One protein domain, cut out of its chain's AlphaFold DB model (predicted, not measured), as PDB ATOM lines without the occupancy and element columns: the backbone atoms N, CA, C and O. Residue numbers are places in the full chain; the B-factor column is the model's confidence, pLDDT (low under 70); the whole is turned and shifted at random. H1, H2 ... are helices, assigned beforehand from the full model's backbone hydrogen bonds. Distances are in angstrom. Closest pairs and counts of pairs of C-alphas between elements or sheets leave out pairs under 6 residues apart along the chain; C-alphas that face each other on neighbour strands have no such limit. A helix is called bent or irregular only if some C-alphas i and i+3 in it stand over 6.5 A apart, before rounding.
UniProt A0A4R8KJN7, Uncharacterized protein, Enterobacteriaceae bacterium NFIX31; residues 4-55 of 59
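AT A GLANCE: This is residues 4 to 55 of the 59 residues of an uncharacterized protein of Enterobacteriaceae bacterium NFIX31 (UniProt A0A4R8KJN7). Three helices are strung along an open, loosely folded chain: H2 and H3 make a V, meeting near the end of H2 and the beginning of H3, while H1 is separate from both toward the other end of the long axis. Residues 18 to 26 loop from H1 to H2, and residues 48 to 55, the far part of H3 and the two residues after it, stick out from the rest. The printed part has 52 residues with three named helices, H1, H2 and H3 in chain order, and no named strand; the class is all helix. The whole is loose, with a radius of gyration of the C-alphas of 13.6 A, and elongated, spanning 41 by 23 by 19 A.

HOW THE PARTS SIT: The longest helix is H3, residues 41 to 53, and it touches no helix. It is close to but not clearly touching H2, residues 27 to 38, with 2 pairs of C-alphas within 8 A. The closest C-alphas of the two are those of Gln 36 and Leu 44, 7.5 A apart. Their lines stand at a steep tilt of 42 degrees, and they run opposite ways; their centres are 14.5 A apart. H1, residues 10 to 17, is apart from H2 and apart from H3. In H2 and H3 every pair of O i and N i+4 is within hydrogen-bond range; in H1 2 of 4 such pairs are, and 4 of 5 pairs of O i and N i+3.

IN THESE COORDINATES: H3 measures 18.3 A from its first to its last C-alpha, beginning at C-alpha 41 at (166.506, 85.227, 182.328) and ending at C-alpha 53 at (158.308, 91.938, 197.229). H2, residues 27 to 38, measures 15.9 A from first to last C-alpha. H1, the shortest with 8 residues, measures 10.4 A and begins at C-alpha 10 at (146.306, 88.765, 168.600). No helix is bent or irregular.

THE WHOLE: The two C-alphas farthest apart are those of Glu 20 and Glu 53, 42.0 A. The C-alphas of Leu 4 and Gly 55, the first and last printed residues, are 22.3 A apart. Residues 48 to 55, of which 48 to 53 belong to H3, stand free; the body without them has 44 residues and spans 39 by 19 by 12 A. The link from H2 to H3 is tight, with 2 residues, and the link from H1 to H2 is short, with 9 residues. The printed part has no cut. The mean pLDDT of the printed part is 85.5, and residue 18 and residues 20 to 21 are under 70.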
ATOM      1  N   LEU A   4     154.169  89.136 174.251       74.06
ATOM      2  CA  LEU A   4     155.208  90.082 174.694       74.06
ATOM      3  C   LEU A   4     154.605  91.392 175.210       74.06
ATOM      4  O   LEU A   4     155.139  92.031 176.110       74.06
ATOM      5  N   ALA A   5     153.478  91.795 174.633       73.31
ATOM      6  CA  ALA A   5     152.754  92.993 175.013       73.31
ATOM      7  C   ALA A   5     151.838  92.814 176.236       73.31
ATOM      8  O   ALA A   5     151.190  93.779 176.641       73.31
ATOM      9  N   GLY A   6     151.744  91.602 176.797       71.94
ATOM     10  CA  GLY A   6     150.822  91.289 177.892       71.94
ATOM     11  C   GLY A   6     149.348  91.384 177.482       71.94
ATOM     12  O   GLY A   6     148.490  91.679 178.313       71.94
ATOM     13  N   LEU A   7     149.040  91.201 176.195       76.94
ATOM     14  CA  LEU A   7     147.678  91.289 175.679       76.94
ATOM     15  C   LEU A   7     147.006  89.916 175.659       76.94
ATOM     16  O   LEU A   7     147.599  88.937 175.221       76.94
ATOM     17  N   ALA A   8     145.712  89.877 175.988       71.06
ATOM     18  CA  ALA A   8     144.883  88.665 175.986       71.06
ATOM     19  C   ALA A   8     144.636  88.034 174.588       71.06
ATOM     20  O   ALA A   8     143.783  87.161 174.450       71.06
ATOM     21  N   GLY A   9     145.330  88.482 173.530       71.50
ATOM     22  CA  GLY A   9     145.252  87.869 172.201       71.50
ATOM     23  C   GLY A   9     145.670  88.762 171.025       71.50
ATOM     24  O   GLY A   9     145.773  89.990 171.124       71.50
ATOM     25  N   SER A  10     145.855  88.137 169.858       70.00
ATOM     26  CA  SER A  10     146.306  88.765 168.600       70.00
ATOM     27  C   SER A  10     145.371  89.858 168.063       70.00
ATOM     28  O   SER A  10     145.833  90.836 167.469       70.00
ATOM     29  N   ASN A  11     144.066  89.766 168.340       74.88
ATOM     30  CA  ASN A  11     143.083  90.789 167.967       74.88
ATOM     31  C   ASN A  11     143.318  92.136 168.671       74.88
ATOM     32  O   ASN A  11     143.028  93.190 168.102       74.88
ATOM     33  N   HIS A  12     143.878  92.130 169.886       73.88
ATOM     34  CA  HIS A  12     144.256  93.362 170.582       73.88
ATOM     35  C   HIS A  12     145.532  93.963 169.995       73.88
ATOM     36  O   HIS A  12     145.630  95.181 169.870       73.88
ATOM     37  N   TRP A  13     146.468  93.117 169.563       79.56
ATOM     38  CA  TRP A  13     147.725  93.550 168.955       79.56
ATOM     39  C   TRP A  13     147.529  94.264 167.610       79.56
ATOM     40  O   TRP A  13     148.172  95.282 167.350       79.56
ATOM     41  N   ARG A  14     146.581  93.809 166.775       80.25
ATOM     42  CA  ARG A  14     146.280  94.452 165.479       80.25
ATOM     43  C   ARG A  14     145.832  95.912 165.602       80.25
ATOM     44  O   ARG A  14     146.079  96.688 164.684       80.25
ATOM     45  N   LYS A  15     145.253  96.315 166.741       80.38
ATOM     46  CA  LYS A  15     144.866  97.716 167.007       80.38
ATOM     47  C   LYS A  15     146.069  98.665 167.081       80.38
ATOM     48  O   LYS A  15     145.893  99.864 166.894       80.38
ATOM     49  N   TYR A  16     147.261  98.134 167.347       78.81
ATOM     50  CA  TYR A  16     148.511  98.892 167.438       78.81
ATOM     51  C   TYR A  16     149.384  98.772 166.182       78.81
ATOM     52  O   TYR A  16     150.326  99.540 166.035       78.81
ATOM     53  N   THR A  17     149.106  97.816 165.288       79.81
ATOM     54  CA  THR A  17     150.034  97.450 164.200       79.81
ATOM     55  C   THR A  17     149.427  97.382 162.801       79.81
ATOM     56  O   THR A  17     150.188  97.301 161.844       79.81
ATOM     57  N   GLY A  18     148.097  97.398 162.637       68.44
ATOM     58  CA  GLY A  18     147.495  97.063 161.337       68.44
ATOM     59  C   GLY A  18     146.180  97.749 160.966       68.44
ATOM     60  O   GLY A  18     145.466  97.202 160.132       68.44
ATOM     61  N   GLY A  19     145.820  98.879 161.581       70.19
ATOM     62  CA  GLY A  19     144.685  99.713 161.147       70.19
ATOM     63  C   GLY A  19     145.149 100.991 160.439       70.19
ATOM     64  O   GLY A  19     146.300 101.381 160.605       70.19
ATOM     65  N   GLU A  20     144.254 101.668 159.708       68.50
ATOM     66  CA  GLU A  20     144.532 102.973 159.067       68.50
ATOM     67  C   GLU A  20     144.896 104.072 160.083       68.50
ATOM     68  O   GLU A  20     145.619 105.010 159.761       68.50
ATOM     69  N   THR A  21     144.453 103.925 161.336       67.44
ATOM     70  CA  THR A  21     144.852 104.754 162.484       67.44
ATOM     71  C   THR A  21     145.326 103.866 163.642       67.44
ATOM     72  O   THR A  21     144.547 103.519 164.537       67.44
ATOM     73  N   PRO A  22     146.601 103.435 163.642       76.00
ATOM     74  CA  PRO A  22     147.150 102.636 164.731       76.00
ATOM     75  C   PRO A  22     147.020 103.385 166.056       76.00
ATOM     76  O   PRO A  22     147.340 104.572 166.151       76.00
ATOM     77  N   ARG A  23     146.560 102.700 167.106       82.06
ATOM     78  CA  ARG A  23     146.550 103.293 168.444       82.06
ATOM     79  C   ARG A  23     147.977 103.581 168.882       82.06
ATOM     80  O   ARG A  23     148.855 102.730 168.742       82.06
ATOM     81  N   ILE A  24     148.173 104.745 169.495       80.88
ATOM     82  CA  ILE A  24     149.431 105.061 170.163       80.88
ATOM     83  C   ILE A  24     149.633 104.055 171.293       80.88
ATOM     84  O   ILE A  24     148.762 103.835 172.139       80.88
ATOM     85  N   MET A  25     150.799 103.425 171.281       82.38
ATOM     86  CA  MET A  25     151.220 102.530 172.337       82.38
ATOM     87  C   MET A  25     151.619 103.345 173.563       82.38
ATOM     88  O   MET A  25     152.514 104.184 173.496       82.38
ATOM     89  N   GLY A  26     150.954 103.102 174.689       86.50
ATOM     90  CA  GLY A  26     151.324 103.751 175.942       86.50
ATOM     91  C   GLY A  26     152.725 103.332 176.399       86.50
ATOM     92  O   GLY A  26     153.130 102.184 176.194       86.50
ATOM     93  N   MET A  27     153.441 104.238 177.073       87.94
ATOM     94  CA  MET A  27     154.808 103.994 177.560       87.94
ATOM     95  C   MET A  27     154.942 102.711 178.388       87.94
ATOM     96  O   MET A  27     155.925 101.999 178.228       87.94
ATOM     97  N   HIS A  28     153.962 102.376 179.232       87.75
ATOM     98  CA  HIS A  28     154.014 101.165 180.060       87.75
ATOM     99  C   HIS A  28     154.043  99.872 179.232       87.75
ATOM    100  O   HIS A  28     154.806  98.961 179.538       87.75
ATOM    101  N   MET A  29     153.252  99.808 178.156       86.88
ATOM    102  CA  MET A  29     153.202  98.653 177.256       86.88
ATOM    103  C   MET A  29     154.501  98.529 176.455       86.88
ATOM    104  O   MET A  29     155.047  97.435 176.327       86.88
ATOM    105  N   LEU A  30     155.022  99.657 175.964       89.31
ATOM    106  CA  LEU A  30     156.299  99.689 175.258       89.31
ATOM    107  C   LEU A  30     157.458  99.272 176.174       89.31
ATOM    108  O   LEU A  30     158.276  98.448 175.777       89.31
ATOM    109  N   PHE A  31     157.498  99.794 177.402       90.81
ATOM    110  CA  PHE A  31     158.488  99.419 178.410       90.81
ATOM    111  C   PHE A  31     158.442  97.920 178.709       90.81
ATOM    112  O   PHE A  31     159.480  97.270 178.716       90.81
ATOM    113  N   PHE A  32     157.247  97.360 178.907       89.06
ATOM    114  CA  PHE A  32     157.088  95.938 179.190       89.06
ATOM    115  C   PHE A  32     157.614  95.056 178.051       89.06
ATOM    116  O   PHE A  32     158.388  94.132 178.297       89.06
ATOM    117  N   MET A  33     157.280  95.382 176.800       89.75
ATOM    118  CA  MET A  33     157.809  94.656 175.640       89.75
ATOM    119  C   MET A  33     159.323  94.801 175.502       89.75
ATOM    120  O   MET A  33     160.012  93.816 175.251       89.75
ATOM    121  N   ALA A  34     159.848  96.018 175.664       92.19
ATOM    122  CA  ALA A  34     161.283  96.269 175.586       92.19
ATOM    123  C   ALA A  34     162.042  95.499 176.677       92.19
ATOM    124  O   ALA A  34     163.083  94.916 176.391       92.19
ATOM    125  N   ALA A  35     161.498  95.430 177.895       93.38
ATOM    126  CA  ALA A  35     162.071  94.655 178.988       93.38
ATOM    127  C   ALA A  35     162.135  93.156 178.656       93.38
ATOM    128  O   ALA A  35     163.172  92.540 178.868       93.38
ATOM    129  N   GLN A  36     161.079  92.573 178.079       89.06
ATOM    130  CA  GLN A  36     161.102  91.159 177.676       89.06
ATOM    131  C   GLN A  36     162.090  90.858 176.542       89.06
ATOM    132  O   GLN A  36     162.606  89.749 176.463       89.06
ATOM    133  N   LEU A  37     162.340  91.820 175.649       92.00
ATOM    134  CA  LEU A  37     163.254  91.646 174.516       92.00
ATOM    135  C   LEU A  37     164.725  91.887 174.877       92.00
ATOM    136  O   LEU A  37     165.604  91.314 174.240       92.00
ATOM    137  N   ALA A  38     164.995  92.771 175.839       96.25
ATOM    138  CA  ALA A  38     166.350  93.209 176.166       96.25
ATOM    139  C   ALA A  38     166.981  92.445 177.337       96.25
ATOM    140  O   ALA A  38     168.204  92.337 177.394       96.25
ATOM    141  N   LEU A  39     166.173  91.964 178.286       95.06
ATOM    142  CA  LEU A  39     166.668  91.340 179.512       95.06
ATOM    143  C   LEU A  39     166.905  89.845 179.325       95.06
ATOM    144  O   LEU A  39     166.122  89.152 178.680       95.06
ATOM    145  N   ASN A  40     167.955  89.333 179.962       95.62
ATOM    146  CA  ASN A  40     168.157  87.890 180.080       95.62
ATOM    147  C   ASN A  40     167.343  87.288 181.242       95.62
ATOM    148  O   ASN A  40     166.813  88.003 182.096       95.62
ATOM    149  N   ASP A  41     167.298  85.957 181.324       93.06
ATOM    150  CA  ASP A  41     166.506  85.227 182.328       93.06
ATOM    151  C   ASP A  41     166.831  85.622 183.775       93.06
ATOM    152  O   ASP A  41     165.943  85.705 184.626       93.06
ATOM    153  N   LYS A  42     168.107  85.894 184.078       96.44
ATOM    154  CA  LYS A  42     168.540  86.281 185.428       96.44
ATOM    155  C   LYS A  42     168.024  87.672 185.790       96.44
ATOM    156  O   LYS A  42     167.577  87.894 186.916       96.44
ATOM    157  N   GLU A  43     168.090  88.609 184.852       97.12
ATOM    158  CA  GLU A  43     167.583  89.968 185.032       97.12
ATOM    159  C   GLU A  43     166.059  89.985 185.140       97.12
ATOM    160  O   GLU A  43     165.514  90.632 186.037       97.12
ATOM    161  N   LEU A  44     165.375  89.216 184.293       93.69
ATOM    162  CA  LEU A  44     163.926  89.078 184.340       93.69
ATOM    163  C   LEU A  44     163.472  88.478 185.676       93.69
ATOM    164  O   LEU A  44     162.554  89.000 186.309       93.69
ATOM    165  N   LYS A  45     164.169  87.446 186.172       94.00
ATOM    166  CA  LYS A  45     163.895  86.850 187.487       94.00
ATOM    167  C   LYS A  45     164.018  87.868 188.621       94.00
ATOM    168  O   LYS A  45     163.135  87.922 189.473       94.00
ATOM    169  N   LYS A  46     165.052  88.714 188.603       96.81
ATOM    170  CA  LYS A  46     165.229  89.788 189.597       96.81
ATOM    171  C   LYS A  46     164.043  90.759 189.605       96.81
ATOM    172  O   LYS A  46     163.617  91.200 190.671       96.81
ATOM    173  N   ILE A  47     163.505  91.101 188.432       94.56
ATOM    174  CA  ILE A  47     162.311  91.950 188.335       94.56
ATOM    175  C   ILE A  47     161.092  91.228 188.910       94.56
ATOM    176  O   ILE A  47     160.377  91.820 189.713       94.56
ATOM    177  N   LEU A  48     160.874  89.956 188.568       93.00
ATOM    178  CA  LEU A  48     159.750  89.171 189.095       93.00
ATOM    179  C   LEU A  48     159.805  89.028 190.622       93.00
ATOM    180  O   LEU A  48     158.781  89.137 191.292       93.00
ATOM    181  N   GLU A  49     160.994  88.825 191.190       96.00
ATOM    182  CA  GLU A  49     161.203  88.825 192.641       96.00
ATOM    183  C   GLU A  49     160.856  90.186 193.247       96.00
ATOM    184  O   GLU A  49     160.063  90.250 194.184       96.00
ATOM    185  N   LYS A  50     161.334  91.285 192.648       96.75
ATOM    186  CA  LYS A  50     160.976  92.636 193.095       96.75
ATOM    187  C   LYS A  50     159.470  92.890 193.015       96.75
ATOM    188  O   LYS A  50     158.921  93.511 193.918       96.75
ATOM    189  N   MET A  51     158.796  92.405 191.972       95.00
ATOM    190  CA  MET A  51     157.340  92.507 191.841       95.00
ATOM    191  C   MET A  51     156.629  91.773 192.984       95.00
ATOM    192  O   MET A  51     155.685  92.317 193.554       95.00
ATOM    193  N   ARG A  52     157.098  90.579 193.367       95.56
ATOM    194  CA  ARG A  52     156.558  89.844 194.522       95.56
ATOM    195  C   ARG A  52     156.788  90.589 195.833       95.56
ATOM    196  O   ARG A  52     155.864  90.702 196.629       95.56
ATOM    197  N   GLU A  53     157.980  91.149 196.032       97.69
ATOM    198  CA  GLU A  53     158.308  91.938 197.229       97.69
ATOM    199  C   GLU A  53     157.387  93.152 197.412       97.69
ATOM    200  O   GLU A  53     157.039  93.490 198.541       97.69
ATOM    201  N   ILE A  54     156.963  93.793 196.319       97.31
ATOM    202  CA  ILE A  54     156.041  94.941 196.363       97.31
ATOM    203  C   ILE A  54     154.557  94.534 196.325       97.31
ATOM    204  O   ILE A  54     153.693  95.395 196.174       97.31
ATOM    205  N   GLY A  55     154.249  93.241 196.477       95.50
ATOM    206  CA  GLY A  55     152.886  92.736 196.670       95.50
ATOM    207  C   GLY A  55     152.214  92.124 195.438       95.50
ATOM    208  O   GLY A  55     151.026  91.806 195.496       95.50
TER     209      GLY A  55